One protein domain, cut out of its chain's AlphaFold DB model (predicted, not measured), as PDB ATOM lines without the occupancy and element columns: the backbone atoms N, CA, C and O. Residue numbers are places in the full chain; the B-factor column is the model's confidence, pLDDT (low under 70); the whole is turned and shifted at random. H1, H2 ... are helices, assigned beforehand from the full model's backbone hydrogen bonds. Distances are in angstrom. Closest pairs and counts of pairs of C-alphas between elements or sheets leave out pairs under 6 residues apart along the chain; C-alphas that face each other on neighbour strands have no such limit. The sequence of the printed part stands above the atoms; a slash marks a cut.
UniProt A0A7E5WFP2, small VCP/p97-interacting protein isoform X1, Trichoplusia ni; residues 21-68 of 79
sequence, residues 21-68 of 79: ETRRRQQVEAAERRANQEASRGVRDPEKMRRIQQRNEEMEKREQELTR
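AT A GLANCE: This is residues 21 to 68 of the 79 residues of the protein "small VCP/p97-interacting protein isoform X1" of Trichoplusia ni (UniProt A0A7E5WFP2). Two straight helices, H2 and H1, meet near their ends in a wide open V, with the link of residues 41 to 45 at the corner and the far ends of both arms spread widely. Neither arm folds back on the other. The printed part has 48 residues, with two named helices in the order H1, H2 and no named strand: all helix. It is extended, with a radius of gyration of the C-alphas of 17.1 A, and flat, spanning 51 by 27 by 11 A.

HOW THE PARTS SIT: H2, residues 46 to 68, is the longest helix. H1, residues 21 to 40, is close to H2 but not clearly touching, with the closest C-alphas, those of Ser 40 and Pro 46, 6.4 A apart. Their lines are about perpendicular, at 77 degrees. In H1 and H2 every O i to N i+4 pair is within hydrogen-bond range.

IN THESE COORDINATES: H2 is 32.7 A long, from C-alpha 46 at (166.210, 341.346, 245.960) to C-alpha 68 at (163.455, 359.180, 273.181). H1 is 28.6 A long and begins at C-alpha 21, at (193.665, 325.380, 251.796).

THE WHOLE: The two C-alphas farthest apart, those of Thr 22 and Thr 67, are 51.4 A apart. The link from H1 to H2 is tight. The printed part has no cut. Its mean pLDDT is 87.1, and no printed residue is under 70.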
ATOM      1  N   GLU A  21     194.060 323.989 251.986       81.88
ATOM      2  CA  GLU A  21     193.665 325.380 251.796       81.88
ATOM      3  C   GLU A  21     192.583 325.534 250.714       81.88
ATOM      4  O   GLU A  21     191.550 326.170 250.931       81.88
ATOM      5  N   THR A  22     192.774 324.904 249.557       84.62
ATOM      6  CA  THR A  22     191.828 324.973 248.434       84.62
ATOM      7  C   THR A  22     190.483 324.334 248.770       84.62
ATOM      8  O   THR A  22     189.439 324.887 248.432       84.62
ATOM      9  N   ARG A  23     190.479 323.234 249.531       84.62
ATOM     10  CA  ARG A  23     189.246 322.619 250.035       84.62
ATOM     11  C   ARG A  23     188.509 323.550 250.995       84.62
ATOM     12  O   ARG A  23     187.289 323.670 250.906       84.62
ATOM     13  N   ARG A  24     189.231 324.241 251.884       87.94
ATOM     14  CA  ARG A  24     188.634 325.249 252.773       87.94
ATOM     15  C   ARG A  24     188.018 326.391 251.960       87.94
ATOM     16  O   ARG A  24     186.877 326.757 252.222       87.94
ATOM     17  N   ARG A  25     188.726 326.906 250.950       88.75
ATOM     18  CA  ARG A  25     188.215 327.957 250.049       88.75
ATOM     19  C   ARG A  25     186.941 327.515 249.327       88.75
ATOM     20  O   ARG A  25     185.951 328.233 249.363       88.75
ATOM     21  N   GLN A  26     186.929 326.308 248.765       89.31
ATOM     22  CA  GLN A  26     185.755 325.748 248.086       89.31
ATOM     23  C   GLN A  26     184.561 325.568 249.029       89.31
ATOM     24  O   GLN A  26     183.425 325.801 248.631       89.31
ATOM     25  N   GLN A  27     184.793 325.168 250.283       90.69
ATOM     26  CA  GLN A  27     183.727 325.043 251.279       90.69
ATOM     27  C   GLN A  27     183.126 326.400 251.652       90.69
ATOM     28  O   GLN A  27     181.905 326.503 251.759       90.69
ATOM     29  N   VAL A  28     183.966 327.426 251.821       93.88
ATOM     30  CA  VAL A  28     183.518 328.803 252.073       93.88
ATOM     31  C   VAL A  28     182.718 329.318 250.881       93.88
ATOM     32  O   VAL A  28     181.572 329.721 251.049       93.88
ATOM     33  N   GLU A  29     183.250 329.187 249.666       91.56
ATOM     34  CA  GLU A  29     182.563 329.610 248.443       91.56
ATOM     35  C   GLU A  29     181.233 328.859 248.244       91.56
ATOM     36  O   GLU A  29     180.213 329.446 247.884       91.56
ATOM     37  N   ALA A  30     181.195 327.554 248.526       92.94
ATOM     38  CA  ALA A  30     179.966 326.768 248.472       92.94
ATOM     39  C   ALA A  30     178.952 327.185 249.551       92.94
ATOM     40  O   ALA A  30     177.743 327.095 249.323       92.94
ATOM     41  N   ALA A  31     179.407 327.618 250.730       93.19
ATOM     42  CA  ALA A  31     178.537 328.166 251.765       93.19
ATOM     43  C   ALA A  31     177.956 329.522 251.333       93.19
ATOM     44  O   ALA A  31     176.745 329.711 251.419       93.19
ATOM     45  N   GLU A  32     178.779 330.412 250.776       90.94
ATOM     46  CA  GLU A  32     178.348 331.713 250.247       90.94
ATOM     47  C   GLU A  32     177.348 331.564 249.097       90.94
ATOM     48  O   GLU A  32     176.301 332.211 249.088       90.94
ATOM     49  N   ARG A  33     177.616 330.657 248.149       89.38
ATOM     50  CA  ARG A  33     176.693 330.369 247.041       89.38
ATOM     51  C   ARG A  33     175.344 329.867 247.544       89.38
ATOM     52  O   ARG A  33     174.319 330.306 247.028       89.38
ATOM     53  N   ARG A  34     175.327 328.976 248.544       89.88
ATOM     54  CA  ARG A  34     174.080 328.494 249.160       89.88
ATOM     55  C   ARG A  34     173.327 329.619 249.859       89.88
ATOM     56  O   ARG A  34     172.149 329.795 249.578       89.88
ATOM     57  N   ALA A  35     174.013 330.430 250.662       87.50
ATOM     58  CA  ALA A  35     173.407 331.577 251.333       87.50
ATOM     59  C   ALA A  35     172.809 332.582 250.333       87.50
ATOM     60  O   ALA A  35     171.698 333.067 250.528       87.50
ATOM     61  N   ASN A  36     173.501 332.857 249.222       85.50
ATOM     62  CA  ASN A  36     172.993 333.760 248.191       85.50
ATOM     63  C   ASN A  36     171.779 333.173 247.451       85.50
ATOM     64  O   ASN A  36     170.799 333.874 247.201       85.50
ATOM     65  N   GLN A  37     171.814 331.875 247.131       85.12
ATOM     66  CA  GLN A  37     170.670 331.180 246.537       85.12
ATOM     67  C   GLN A  37     169.463 331.207 247.477       85.12
ATOM     68  O   GLN A  37     168.371 331.536 247.027       85.12
ATOM     69  N   GLU A  38     169.655 330.939 248.769       84.69
ATOM     70  CA  GLU A  38     168.608 331.021 249.793       84.69
ATOM     71  C   GLU A  38     168.058 332.442 249.945       84.69
ATOM     72  O   GLU A  38     166.844 332.619 249.931       84.69
ATOM     73  N   ALA A  39     168.920 333.461 249.988       80.06
ATOM     74  CA  ALA A  39     168.506 334.862 250.067       80.06
ATOM     75  C   ALA A  39     167.708 335.322 248.832       80.06
ATOM     76  O   ALA A  39     166.809 336.153 248.941       80.06
ATOM     77  N   SER A  40     168.020 334.777 247.654       76.88
ATOM     78  CA  SER A  40     167.276 335.044 246.415       76.88
ATOM     79  C   SER A  40     166.016 334.182 246.256       76.88
ATOM     80  O   SER A  40     165.157 334.471 245.417       76.88
ATOM     81  N   ARG A  41     165.873 333.109 247.042       80.50
ATOM     82  CA  ARG A  41     164.802 332.127 246.870       80.50
ATOM     83  C   ARG A  41     163.467 332.725 247.302       80.50
ATOM     84  O   ARG A  41     163.280 333.110 248.447       80.50
ATOM     85  N   GLY A  42     162.508 332.758 246.379       77.56
ATOM     86  CA  GLY A  42     161.166 333.290 246.646       77.56
ATOM     87  C   GLY A  42     161.077 334.820 246.648       77.56
ATOM     88  O   GLY A  42     159.983 335.355 246.812       77.56
ATOM     89  N   VAL A  43     162.183 335.531 246.405       76.62
ATOM     90  CA  VAL A  43     162.207 336.993 246.296       76.62
ATOM     91  C   VAL A  43     162.256 337.386 244.821       76.62
ATOM     92  O   VAL A  43     163.237 337.138 244.129       76.62
ATOM     93  N   ARG A  44     161.184 338.019 244.328       76.44
ATOM     94  CA  ARG A  44     161.075 338.458 242.924       76.44
ATOM     95  C   ARG A  44     162.109 339.530 242.550       76.44
ATOM     96  O   ARG A  44     162.566 339.546 241.414       76.44
ATOM     97  N   ASP A  45     162.434 340.427 243.480       83.69
ATOM     98  CA  ASP A  45     163.414 341.504 243.294       83.69
ATOM     99  C   ASP A  45     164.186 341.752 244.610       83.69
ATOM    100  O   ASP A  45     163.643 342.373 245.536       83.69
ATOM    101  N   PRO A  46     165.425 341.238 244.732       81.06
ATOM    102  CA  PRO A  46     166.210 341.346 245.960       81.06
ATOM    103  C   PRO A  46     166.658 342.783 246.261       81.06
ATOM    104  O   PRO A  46     166.734 343.175 247.425       81.06
ATOM    105  N   GLU A  47     166.893 343.602 245.237       85.81
ATOM    106  CA  GLU A  47     167.334 344.989 245.409       85.81
ATOM    107  C   GLU A  47     166.191 345.872 245.914       85.81
ATOM    108  O   GLU A  47     166.376 346.704 246.807       85.81
ATOM    109  N   LYS A  48     164.969 345.645 245.420       87.19
ATOM    110  CA  LYS A  48     163.778 346.312 245.958       87.19
ATOM    111  C   LYS A  48     163.550 345.966 247.430       87.19
ATOM    112  O   LYS A  48     163.245 346.864 248.213       87.19
ATOM    113  N   MET A  49     163.727 344.700 247.814       85.94
ATOM    114  CA  MET A  49     163.609 344.279 249.215       85.94
ATOM    115  C   MET A  49     164.648 344.964 250.101       85.94
ATOM    116  O   MET A  49     164.287 345.493 251.148       85.94
ATOM    117  N   ARG A  50     165.908 345.051 249.656       88.50
ATOM    118  CA  ARG A  50     166.964 345.778 250.381       88.50
ATOM    119  C   ARG A  50     166.629 347.252 250.590       88.50
ATOM    120  O   ARG A  50     166.799 347.758 251.692       88.50
ATOM    121  N   ARG A  51     166.098 347.935 249.572       91.44
ATOM    122  CA  ARG A  51     165.673 349.344 249.696       91.44
ATOM    123  C   ARG A  51     164.530 349.522 250.693       91.44
ATOM    124  O   ARG A  51     164.522 350.491 251.443       91.44
ATOM    125  N   ILE A  52     163.562 348.605 250.694       91.25
ATOM    126  CA  ILE A  52     162.452 348.629 251.656       91.25
ATOM    127  C   ILE A  52     162.980 348.384 253.073       91.25
ATOM    128  O   ILE A  52     162.620 349.127 253.979       91.25
ATOM    129  N   GLN A  53     163.865 347.401 253.246       91.00
ATOM    130  CA  GLN A  53     164.516 347.098 254.520       91.00
ATOM    131  C   GLN A  53     165.253 348.328 255.073       91.00
ATOM    132  O   GLN A  53     164.967 348.751 256.188       91.00
ATOM    133  N   GLN A  54     166.110 348.959 254.263       93.81
ATOM    134  CA  GLN A  54     166.845 350.173 254.645       93.81
ATOM    135  C   GLN A  54     165.904 351.314 255.038       93.81
ATOM    136  O   GLN A  54     166.086 351.943 256.075       93.81
ATOM    137  N   ARG A  55     164.852 351.554 254.244       94.12
ATOM    138  CA  ARG A  55     163.870 352.600 254.547       94.12
ATOM    139  C   ARG A  55     163.125 352.328 255.854       94.12
ATOM    140  O   ARG A  55     162.850 353.267 256.594       94.12
ATOM    141  N   ASN A  56     162.790 351.070 256.131       93.75
ATOM    142  CA  ASN A  56     162.135 350.686 257.377       93.75
ATOM    143  C   ASN A  56     163.066 350.894 258.576       93.75
ATOM    144  O   ASN A  56     162.635 351.464 259.569       93.75
ATOM    145  N   GLU A  57     164.341 350.519 258.461       94.69
ATOM    146  CA  GLU A  57     165.343 350.748 259.510       94.69
ATOM    147  C   GLU A  57     165.571 352.243 259.782       94.69
ATOM    148  O   GLU A  57     165.700 352.657 260.933       94.69
ATOM    149  N   GLU A  58     165.608 353.080 258.742       93.38
ATOM    150  CA  GLU A  58     165.706 354.537 258.892       93.38
ATOM    151  C   GLU A  58     164.468 355.134 259.571       93.38
ATOM    152  O   GLU A  58     164.590 355.992 260.448       93.38
ATOM    153  N   MET A  59     163.274 354.676 259.185       90.00
ATOM    154  CA  MET A  59     162.012 355.087 259.805       90.00
ATOM    155  C   MET A  59     161.961 354.680 261.279       90.00
ATOM    156  O   MET A  59     161.610 355.507 262.117       90.00
ATOM    157  N   GLU A  60     162.363 353.449 261.597       90.88
ATOM    158  CA  GLU A  60     162.393 352.927 262.962       90.88
ATOM    159  C   GLU A  60     163.385 353.707 263.830       90.88
ATOM    160  O   GLU A  60     163.042 354.128 264.931       90.88
ATOM    161  N   LYS A  61     164.592 353.996 263.323       92.06
ATOM    162  CA  LYS A  61     165.561 354.853 264.030       92.06
ATOM    163  C   LYS A  61     164.982 356.231 264.321       92.06
ATOM    164  O   LYS A  61     165.094 356.718 265.443       92.06
ATOM    165  N   ARG A  62     164.328 356.843 263.332       86.94
ATOM    166  CA  ARG A  62     163.691 358.152 263.500       86.94
ATOM    167  C   ARG A  62     162.561 358.103 264.527       86.94
ATOM    168  O   ARG A  62     162.438 359.016 265.336       86.94
ATOM    169  N   GLU A  63     161.750 357.052 264.520       85.44
ATOM    170  CA  GLU A  63     160.686 356.845 265.505       85.44
ATOM    171  C   GLU A  63     161.248 356.629 266.914       85.44
ATOM    172  O   GLU A  63     160.770 357.247 267.865       85.44
ATOM    173  N   GLN A  64     162.305 355.826 267.059       87.38
ATOM    174  CA  GLN A  64     163.004 355.623 268.327       87.38
ATOM    175  C   GLN A  64     163.607 356.932 268.851       87.38
ATOM    176  O   GLN A  64     163.485 357.234 270.037       87.38
ATOM    177  N   GLU A  65     164.216 357.745 267.985       86.31
ATOM    178  CA  GLU A  65     164.744 359.061 268.351       86.31
ATOM    179  C   GLU A  65     163.643 360.028 268.796       86.31
ATOM    180  O   GLU A  65     163.816 360.716 269.802       86.31
ATOM    181  N   LEU A  66     162.514 360.069 268.084       83.62
ATOM    182  CA  LEU A  66     161.349 360.880 268.451       83.62
ATOM    183  C   LEU A  66     160.731 360.404 269.770       83.62
ATOM    184  O   LEU A  66     160.385 361.221 270.620       83.62
ATOM    185  N   THR A  67     160.654 359.091 269.977       82.50
ATOM    186  CA  THR A  67     160.195 358.481 271.232       82.50
ATOM    187  C   THR A  67     161.124 358.857 272.385       82.50
ATOM    188  O   THR A  67     160.659 359.294 273.436       82.50
ATOM    189  N   ARG A  68     162.448 358.788 272.181       81.12
ATOM    190  CA  ARG A  68     163.455 359.180 273.181       81.12
ATOM    191  C   ARG A  68     163.408 360.672 273.515       81.12
ATOM    192  O   ARG A  68     163.748 361.051 274.630       81.12
TER     193      ARG A  68